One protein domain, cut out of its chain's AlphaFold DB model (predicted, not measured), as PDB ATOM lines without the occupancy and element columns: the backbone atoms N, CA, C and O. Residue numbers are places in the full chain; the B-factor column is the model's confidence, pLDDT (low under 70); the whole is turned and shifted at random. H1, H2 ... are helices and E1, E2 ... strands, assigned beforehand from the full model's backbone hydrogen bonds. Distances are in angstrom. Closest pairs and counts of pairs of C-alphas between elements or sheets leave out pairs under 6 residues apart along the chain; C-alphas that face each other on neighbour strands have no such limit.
ATOM      1  N   MET A   1     -16.801  -8.812  -0.407       90.02
ATOM      2  CA  MET A   1     -17.946  -7.909  -0.174       90.02
ATOM      3  C   MET A   1     -17.708  -6.584  -0.899       90.02
ATOM      4  O   MET A   1     -16.561  -6.230  -1.161       90.02
ATOM      5  N   LYS A   2     -18.750  -5.811  -1.236       90.51
ATOM      6  CA  LYS A   2     -18.589  -4.474  -1.847       90.51
ATOM      7  C   LYS A   2     -19.469  -3.422  -1.170       90.51
ATOM      8  O   LYS A   2     -20.676  -3.608  -1.074       90.51
ATOM      9  N   LEU A   3     -18.883  -2.292  -0.775       90.98
ATOM     10  CA  LEU A   3     -19.636  -1.109  -0.344       90.98
ATOM     11  C   LEU A   3     -20.395  -0.506  -1.539       90.98
ATOM     12  O   LEU A   3     -19.794  -0.247  -2.584       90.98
ATOM     13  N   ILE A   4     -21.703  -0.308  -1.381       92.45
ATOM     14  CA  ILE A   4     -22.570   0.340  -2.371       92.45
ATOM     15  C   ILE A   4     -22.715   1.827  -2.040       92.45
ATOM     16  O   ILE A   4     -22.486   2.644  -2.925       92.45
ATOM     17  N   ASP A   5     -23.102   2.167  -0.802       90.27
ATOM     18  CA  ASP A   5     -23.445   3.544  -0.418       90.27
ATOM     19  C   ASP A   5     -23.482   3.756   1.110       90.27
ATOM     20  O   ASP A   5     -23.664   2.793   1.865       90.27
ATOM     21  N   PHE A   6     -23.382   5.020   1.535       89.32
ATOM     22  CA  PHE A   6     -23.683   5.499   2.888       89.32
ATOM     23  C   PHE A   6     -24.818   6.527   2.825       89.32
ATOM     24  O   PHE A   6     -24.708   7.547   2.150       89.32
ATOM     25  N   GLU A   7     -25.901   6.288   3.565       87.42
ATOM     26  CA  GLU A   7     -27.075   7.166   3.596       87.42
ATOM     27  C   GLU A   7     -27.453   7.469   5.053       87.42
ATOM     28  O   GLU A   7     -28.220   6.748   5.695       87.42
ATOM     29  N   GLY A   8     -26.862   8.532   5.610       84.26
ATOM     30  CA  GLY A   8     -27.041   8.916   7.012       84.26
ATOM     31  C   GLY A   8     -26.544   7.832   7.975       84.26
ATOM     32  O   GLY A   8     -25.354   7.541   8.024       84.26
ATOM     33  N   ASN A   9     -27.474   7.222   8.719       87.79
ATOM     34  CA  ASN A   9     -27.211   6.117   9.653       87.79
ATOM     35  C   ASN A   9     -27.403   4.725   9.008       87.79
ATOM     36  O   ASN A   9     -27.594   3.735   9.715       87.79
ATOM     37  N   LEU A  10     -27.349   4.640   7.675       90.79
ATOM     38  CA  LEU A  10     -27.433   3.392   6.920       90.79
ATOM     39  C   LEU A  10     -26.187   3.167   6.057       90.79
ATOM     40  O   LEU A  10     -25.684   4.084   5.412       90.79
ATOM     41  N   VAL A  11     -25.761   1.906   5.976       91.98
ATOM     42  CA  VAL A  11     -24.756   1.432   5.022       91.98
ATOM     43  C   VAL A  11     -25.384   0.381   4.114       91.98
ATOM     44  O   VAL A  11     -26.058  -0.540   4.579       91.98
ATOM     45  N   LYS A  12     -25.174   0.515   2.804       93.67
ATOM     46  CA  LYS A  12     -25.590  -0.483   1.812       93.67
ATOM     47  C   LYS A  12     -24.357  -1.249   1.354       93.67
ATOM     48  O   LYS A  12     -23.424  -0.661   0.812       93.67
ATOM     49  N   ILE A  13     -24.362  -2.566   1.543       94.95
ATOM     50  CA  ILE A  13     -23.294  -3.471   1.104       94.95
ATOM     51  C   ILE A  13     -23.865  -4.566   0.205       94.95
ATOM     52  O   ILE A  13     -24.991  -5.022   0.393       94.95
ATOM     53  N   SER A  14     -23.082  -4.985  -0.782       95.25
ATOM     54  CA  SER A  14     -23.322  -6.197  -1.556       95.25
ATOM     55  C   SER A  14     -22.515  -7.330  -0.941       95.25
ATOM     56  O   SER A  14     -21.297  -7.204  -0.770       95.25
ATOM     57  N   LEU A  15     -23.220  -8.415  -0.637       96.51
ATOM     58  CA  LEU A  15     -22.666  -9.679  -0.172       96.51
ATOM     59  C   LEU A  15     -22.966 -10.751  -1.214       96.51
ATOM     60  O   LEU A  15     -24.040 -10.732  -1.826       96.51
ATOM     61  N   ASP A  16     -22.040 -11.683  -1.401       96.25
ATOM     62  CA  ASP A  16     -22.379 -12.943  -2.054       96.25
ATOM     63  C   ASP A  16     -23.069 -13.915  -1.075       96.25
ATOM     64  O   ASP A  16     -23.324 -13.607   0.095       96.25
ATOM     65  N   LYS A  17     -23.436 -15.099  -1.580       96.03
ATOM     66  CA  LYS A  17     -24.126 -16.120  -0.786       96.03
ATOM     67  C   LYS A  17     -23.266 -16.635   0.373       96.03
ATOM     68  O   LYS A  17     -23.813 -16.875   1.448       96.03
ATOM     69  N   ASP A  18     -21.967 -16.819   0.151       95.14
ATOM     70  CA  ASP A  18     -21.046 -17.339   1.162       95.14
ATOM     71  C   ASP A  18     -20.881 -16.301   2.276       95.14
ATOM     72  O   ASP A  18     -21.022 -16.625   3.449       95.14
ATOM     73  N   GLU A  19     -20.669 -15.035   1.924       96.52
ATOM     74  CA  GLU A  19     -20.498 -13.939   2.882       96.52
ATOM     75  C   GLU A  19     -21.746 -13.732   3.750       96.52
ATOM     76  O   GLU A  19     -21.642 -13.596   4.971       96.52
ATOM     77  N   LEU A  20     -22.937 -13.768   3.139       96.84
ATOM     78  CA  LEU A  20     -24.198 -13.694   3.877       96.84
ATOM     79  C   LEU A  20     -24.368 -14.888   4.827       96.84
ATOM     80  O   LEU A  20     -24.800 -14.707   5.967       96.84
ATOM     81  N   TYR A  21     -24.015 -16.094   4.377       96.88
ATOM     82  CA  TYR A  21     -24.087 -17.296   5.205       96.88
ATOM     83  C   TYR A  21     -23.127 -17.231   6.398       96.88
ATOM     84  O   TYR A  21     -23.528 -17.554   7.513       96.88
ATOM     85  N   ILE A  22     -21.897 -16.746   6.206       95.78
ATOM     86  CA  ILE A  22     -20.925 -16.575   7.297       95.78
ATOM     87  C   ILE A  22     -21.482 -15.644   8.376       95.78
ATOM     88  O   ILE A  22     -21.434 -15.976   9.560       95.78
ATOM     89  N   ILE A  23     -22.051 -14.502   7.977       95.02
ATOM     90  CA  ILE A  23     -22.668 -13.553   8.917       95.02
ATOM     91  C   ILE A  23     -23.828 -14.223   9.657       95.02
ATOM     92  O   ILE A  23     -23.908 -14.136  10.881       95.02
ATOM     93  N   GLN A  24     -24.705 -14.923   8.932       95.39
ATOM     94  CA  GLN A  24     -25.827 -15.650   9.523       95.39
ATOM     95  C   GLN A  24     -25.360 -16.688  10.555       95.39
ATOM     96  O   GLN A  24     -25.930 -16.752  11.642       95.39
ATOM     97  N   ALA A  25     -24.336 -17.480  10.230       94.55
ATOM     98  CA  ALA A  25     -23.794 -18.515  11.102       94.55
ATOM     99  C   ALA A  25     -23.210 -17.913  12.386       94.55
ATOM    100  O   ALA A  25     -23.584 -18.328  13.478       94.55
ATOM    101  N   ILE A  26     -22.377 -16.873  12.272       92.89
ATOM    102  CA  ILE A  26     -21.791 -16.182  13.433       92.89
ATOM    103  C   ILE A  26     -22.886 -15.609  14.343       92.89
ATOM    104  O   ILE A  26     -22.838 -15.795  15.557       92.89
ATOM    105  N   VAL A  27     -23.895 -14.946  13.768       92.77
ATOM    106  CA  VAL A  27     -25.042 -14.427  14.531       92.77
ATOM    107  C   VAL A  27     -25.794 -15.575  15.214       92.77
ATOM    108  O   VAL A  27     -26.128 -15.471  16.393       92.77
ATOM    109  N   GLY A  28     -26.020 -16.685  14.508       92.32
ATOM    110  CA  GLY A  28     -26.684 -17.872  15.045       92.32
ATOM    111  C   GLY A  28     -25.967 -18.472  16.255       92.32
ATOM    112  O   GLY A  28     -26.617 -18.730  17.268       92.32
ATOM    113  N   GLU A  29     -24.643 -18.636  16.189       90.74
ATOM    114  CA  GLU A  29     -23.827 -19.160  17.297       90.74
ATOM    115  C   GLU A  29     -23.913 -18.254  18.537       90.74
ATOM    116  O   GLU A  29     -24.236 -18.720  19.634       90.74
ATOM    117  N   ILE A  30     -23.735 -16.936  18.347       87.56
ATOM    118  CA  ILE A  30     -23.789 -15.939  19.432       87.56
ATOM    119  C   ILE A  30     -25.142 -15.986  20.152       87.56
ATOM    120  O   ILE A  30     -25.188 -16.064  21.381       87.56
ATOM    121  N   TYR A  31     -26.251 -15.955  19.405       88.45
ATOM    122  CA  TYR A  31     -27.595 -15.963  19.995       88.45
ATOM    123  C   TYR A  31     -28.010 -17.326  20.556       88.45
ATOM    124  O   TYR A  31     -28.874 -17.379  21.431       88.45
ATOM    125  N   SER A  32     -27.383 -18.415  20.110       90.67
ATOM    126  CA  SER A  32     -27.596 -19.747  20.687       90.67
ATOM    127  C   SER A  32     -26.811 -19.958  21.986       90.67
ATOM    128  O   SER A  32     -26.966 -20.993  22.633       90.67
ATOM    129  N   GLY A  33     -25.968 -18.996  22.381       85.18
ATOM    130  CA  GLY A  33     -25.073 -19.135  23.528       85.18
ATOM    131  C   GLY A  33     -23.990 -20.193  23.311       85.18
ATOM    132  O   GLY A  33     -23.427 -20.699  24.281       85.18
ATOM    133  N   VAL A  34     -23.712 -20.543  22.054       82.19
ATOM    134  CA  VAL A  34     -22.691 -21.520  21.689       82.19
ATOM    135  C   VAL A  34     -21.432 -20.747  21.311       82.19
ATOM    136  O   VAL A  34     -21.402 -19.982  20.352       82.19
ATOM    137  N   CYS A  35     -20.380 -20.905  22.111       71.91
ATOM    138  CA  CYS A  35     -19.058 -20.398  21.773       71.91
ATOM    139  C   CYS A  35     -18.269 -21.541  21.134       71.91
ATOM    140  O   CYS A  35     -17.720 -22.384  21.843       71.91
ATOM    141  N   VAL A  36     -18.261 -21.594  19.804       80.23
ATOM    142  CA  VAL A  36     -17.408 -22.514  19.044       80.23
ATOM    143  C   VAL A  36     -16.049 -21.873  18.789       80.23
ATOM    144  O   VAL A  36     -15.959 -20.693  18.436       80.23
ATOM    145  N   ASP A  37     -14.971 -22.640  18.963       88.80
ATOM    146  CA  ASP A  37     -13.664 -22.198  18.483       88.80
ATOM    147  C   ASP A  37     -13.632 -22.213  16.940       88.80
ATOM    148  O   ASP A  37     -14.525 -22.749  16.283       88.80
ATOM    149  N   CYS A  38     -12.617 -21.601  16.319       89.42
ATOM    150  CA  CYS A  38     -12.575 -21.491  14.856       89.42
ATOM    151  C   CYS A  38     -12.571 -22.843  14.117       89.42
ATOM    152  O   CYS A  38     -13.027 -22.892  12.980       89.42
ATOM    153  N   ARG A  39     -12.063 -23.917  14.736       91.55
ATOM    154  CA  ARG A  39     -12.048 -25.262  14.142       91.55
ATOM    155  C   ARG A  39     -13.429 -25.895  14.230       91.55
ATOM    156  O   ARG A  39     -13.881 -26.490  13.260       91.55
ATOM    157  N   ASP A  40     -14.104 -25.735  15.364       91.45
ATOM    158  CA  ASP A  40     -15.480 -26.210  15.523       91.45
ATOM    159  C   ASP A  40     -16.418 -25.468  14.562       91.45
ATOM    160  O   ASP A  40     -17.229 -26.096  13.885       91.45
ATOM    161  N   PHE A  41     -16.241 -24.151  14.411       92.04
ATOM    162  CA  PHE A  41     -16.973 -23.352  13.428       92.04
ATOM    163  C   PHE A  41     -16.740 -23.851  11.993       92.04
ATOM    164  O   PHE A  41     -17.696 -24.038  11.241       92.04
ATOM    165  N   GLU A  42     -15.479 -24.109  11.622       93.62
ATOM    166  CA  GLU A  42     -15.104 -24.692  10.326       93.62
ATOM    167  C   GLU A  42     -15.790 -26.044  10.081       93.62
ATOM    168  O   GLU A  42     -16.329 -26.270   8.998       93.62
ATOM    169  N   ILE A  43     -15.796 -26.932  11.080       92.61
ATOM    170  CA  ILE A  43     -16.387 -28.274  10.984       92.61
ATOM    171  C   ILE A  43     -17.913 -28.208  10.858       92.61
ATOM    172  O   ILE A  43     -18.488 -28.930  10.045       92.61
ATOM    173  N   ILE A  44     -18.572 -27.362  11.654       92.11
ATOM    174  CA  ILE A  44     -20.038 -27.271  11.716       92.11
ATOM    175  C   ILE A  44     -20.600 -26.578  10.473       92.11
ATOM    176  O   ILE A  44     -21.571 -27.057   9.887       92.11
ATOM    177  N   HIS A  45     -19.991 -25.463  10.063       93.23
ATOM    178  CA  HIS A  45     -20.528 -24.599   9.005       93.23
ATOM    179  C   HIS A  45     -19.868 -24.824   7.641       93.23
ATOM    180  O   HIS A  45     -20.340 -24.299   6.635       93.23
ATOM    181  N   GLY A  46     -18.775 -25.589   7.566       94.25
ATOM    182  CA  GLY A  46     -18.035 -25.797   6.317       94.25
ATOM    183  C   GLY A  46     -17.382 -24.516   5.784       94.25
ATOM    184  O   GLY A  46     -17.180 -24.375   4.578       94.25
ATOM    185  N   VAL A  47     -17.082 -23.562   6.671       93.26
ATOM    186  CA  VAL A  47     -16.516 -22.252   6.326       93.26
ATOM    187  C   VAL A  47     -15.078 -22.168   6.803       93.26
ATOM    188  O   VAL A  47     -14.835 -22.124   8.001       93.26
ATOM    189  N   GLU A  48     -14.138 -22.014   5.870       93.22
ATOM    190  CA  GLU A  48     -12.726 -21.784   6.182       93.22
ATOM    191  C   GLU A  48     -12.500 -20.508   7.007       93.22
ATOM    192  O   GLU A  48     -12.952 -19.415   6.650       93.22
ATOM    193  N   LYS A  49     -11.670 -20.608   8.046       91.81
ATOM    194  CA  LYS A  49     -11.244 -19.504   8.914       91.81
ATOM    195  C   LYS A  49     -10.732 -18.308   8.124       91.81
ATOM    196  O   LYS A  49     -11.016 -17.171   8.485       91.81
ATOM    197  N   ASN A  50      -9.995 -18.540   7.040       93.68
ATOM    198  CA  ASN A  50      -9.466 -17.456   6.213       93.68
ATOM    199  C   ASN A  50     -10.578 -16.641   5.534       93.68
ATOM    200  O   ASN A  50     -10.426 -15.427   5.415       93.68
ATOM    201  N   LYS A  51     -11.700 -17.268   5.146       94.20
ATOM    202  CA  LYS A  51     -12.871 -16.551   4.620       94.20
ATOM    203  C   LYS A  51     -13.512 -15.686   5.705       94.20
ATOM    204  O   LYS A  51     -13.798 -14.520   5.451       94.20
ATOM    205  N   VAL A  52     -13.659 -16.218   6.923       94.12
ATOM    206  CA  VAL A  52     -14.198 -15.464   8.072       94.12
ATOM    207  C   VAL A  52     -13.317 -14.260   8.409       94.12
ATOM    208  O   VAL A  52     -13.818 -13.147   8.531       94.12
ATOM    209  N   LEU A  53     -11.999 -14.457   8.510       94.67
ATOM    210  CA  LEU A  53     -11.047 -13.385   8.822       94.67
ATOM    211  C   LEU A  53     -10.977 -12.316   7.725       94.67
ATOM    212  O   LEU A  53     -10.800 -11.135   8.022       94.67
ATOM    213  N   LEU A  54     -11.098 -12.715   6.455       95.55
ATOM    214  CA  LEU A  54     -11.173 -11.764   5.351       95.55
ATOM    215  C   LEU A  54     -12.451 -10.925   5.448       95.55
ATOM    216  O   LEU A  54     -12.370  -9.703   5.350       95.55
ATOM    217  N   LEU A  55     -13.595 -11.565   5.698       96.18
ATOM    218  CA  LEU A  55     -14.875 -10.878   5.840       96.18
ATOM    219  C   LEU A  55     -14.878  -9.912   7.032       96.18
ATOM    220  O   LEU A  55     -15.293  -8.768   6.875       96.18
ATOM    221  N   ASP A  56     -14.345 -10.323   8.187       95.08
ATOM    222  CA  ASP A  56     -14.168  -9.454   9.361       95.08
ATOM    223  C   ASP A  56     -13.329  -8.211   9.020       95.08
ATOM    224  O   ASP A  56     -13.731  -7.075   9.276       95.08
ATOM    225  N   LYS A  57     -12.197  -8.405   8.334       96.11
ATOM    226  CA  LYS A  57     -11.341  -7.300   7.887       96.11
ATOM    227  C   LYS A  57     -12.071  -6.345   6.939       96.11
ATOM    228  O   LYS A  57     -11.883  -5.130   7.036       96.11
ATOM    229  N   GLU A  58     -12.859  -6.866   6.002       94.94
ATOM    230  CA  GLU A  58     -13.626  -6.044   5.066       94.94
ATOM    231  C   GLU A  58     -14.764  -5.287   5.769       94.94
ATOM    232  O   GLU A  58     -14.929  -4.091   5.524       94.94
ATOM    233  N   LEU A  59     -15.501  -5.939   6.678       94.45
ATOM    234  CA  LEU A  59     -16.561  -5.321   7.485       94.45
ATOM    235  C   LEU A  59     -15.999  -4.202   8.359       94.45
ATOM    236  O   LEU A  59     -16.530  -3.091   8.354       94.45
ATOM    237  N   LYS A  60     -14.869  -4.455   9.025       94.46
ATOM    238  CA  LYS A  60     -14.165  -3.449   9.819       94.46
ATOM    239  C   LYS A  60     -13.732  -2.254   8.976       94.46
ATOM    240  O   LYS A  60     -13.921  -1.118   9.385       94.46
ATOM    241  N   LYS A  61     -13.206  -2.486   7.770       93.45
ATOM    242  CA  LYS A  61     -12.827  -1.394   6.862       93.45
ATOM    243  C   LYS A  61     -14.025  -0.518   6.486       93.45
ATOM    244  O   LYS A  61     -13.865   0.696   6.382       93.45
ATOM    245  N   ILE A  62     -15.197  -1.113   6.261       92.55
ATOM    246  CA  ILE A  62     -16.430  -0.364   5.979       92.55
ATOM    247  C   ILE A  62     -16.853   0.440   7.212       92.55
ATOM    248  O   ILE A  62     -17.102   1.635   7.084       92.55
ATOM    249  N   TYR A  63     -16.856  -0.182   8.393       91.53
ATOM    250  CA  TYR A  63     -17.185   0.484   9.654       91.53
ATOM    251  C   TYR A  63     -16.261   1.682   9.936       91.53
ATOM    252  O   TYR A  63     -16.735   2.801  10.091       91.53
ATOM    253  N   ASP A  64     -14.942   1.489   9.846       91.00
ATOM    254  CA  ASP A  64     -13.934   2.541  10.048       91.00
ATOM    255  C   ASP A  64     -13.992   3.658   8.982       91.00
ATOM    256  O   ASP A  64     -13.377   4.718   9.142       91.00
ATOM    257  N   THR A  65     -14.643   3.404   7.839       86.58
ATOM    258  CA  THR A  65     -14.881   4.420   6.801       86.58
ATOM    259  C   THR A  65     -16.105   5.263   7.140       86.58
ATOM    260  O   THR A  65     -16.083   6.457   6.863       86.58
ATOM    261  N   TRP A  66     -17.124   4.674   7.775       83.79
ATOM    262  CA  TRP A  66     -18.319   5.393   8.209       83.79
ATOM    263  C   TRP A  66     -17.962   6.548   9.141       83.79
ATOM    264  O   TRP A  66     -18.351   7.678   8.883       83.79
TER     265      TRP A  66
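Overview. This is residues 1 to 66 of the 69 residues of an uncharacterized protein of Neisseria gonorrhoeae (strain ATCC 700825 / FA 1090) (UniProt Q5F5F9). A hairpin of two strands, E1 and E2, makes one end of an elongated model and short helix H2 the other; long helix H3 runs back from H2 to the hairpin, and H1 is set crosswise to H3. The 66 printed residues run E1, E2, H1, H2, H3, class mixed, with an antiparallel sheet. The whole is only just loose, close to compact (radius of gyration of the C-alphas 13.1 A), spanning 37 by 22 by 20 A.

Arrangement. E1, residues 2 to 7, and E2, residues 10 to 14, form an antiparallel hairpin at 160 degrees; N 4 and O 12 are 2.8 A apart, within hydrogen-bond range. H1, residues 17 to 31, and H3, residues 49 to 66, are close but not clearly touching, about perpendicular at 88 degrees; their closest C-alphas, Ile 22 and Val 52, are 6.9 A apart. H2, residues 38 to 45, only just touches H3, with 3 pairs of C-alphas within 8 A, through residue 49 of H3 alone; the closest C-alphas, Cys 38 and Lys 49, are 6.4 A apart. E2 and H3 are near each other. In H1, H2 and H3 every O i to N i+4 pair is within hydrogen-bond range.

Along the chain. E1 begins at C-alpha 2 (-18.589, -4.474, -1.847). H1 is 21.1 A long; H3, 25.9 A, ends at C-alpha 66 (-18.319, 5.393, 8.209).

Size, cuts and confidence. The farthest C-alphas, Gly 8 and Ile 43, are 38.9 A apart. The printed part has no cut and no long link, and no printed residue is under 70 in pLDDT.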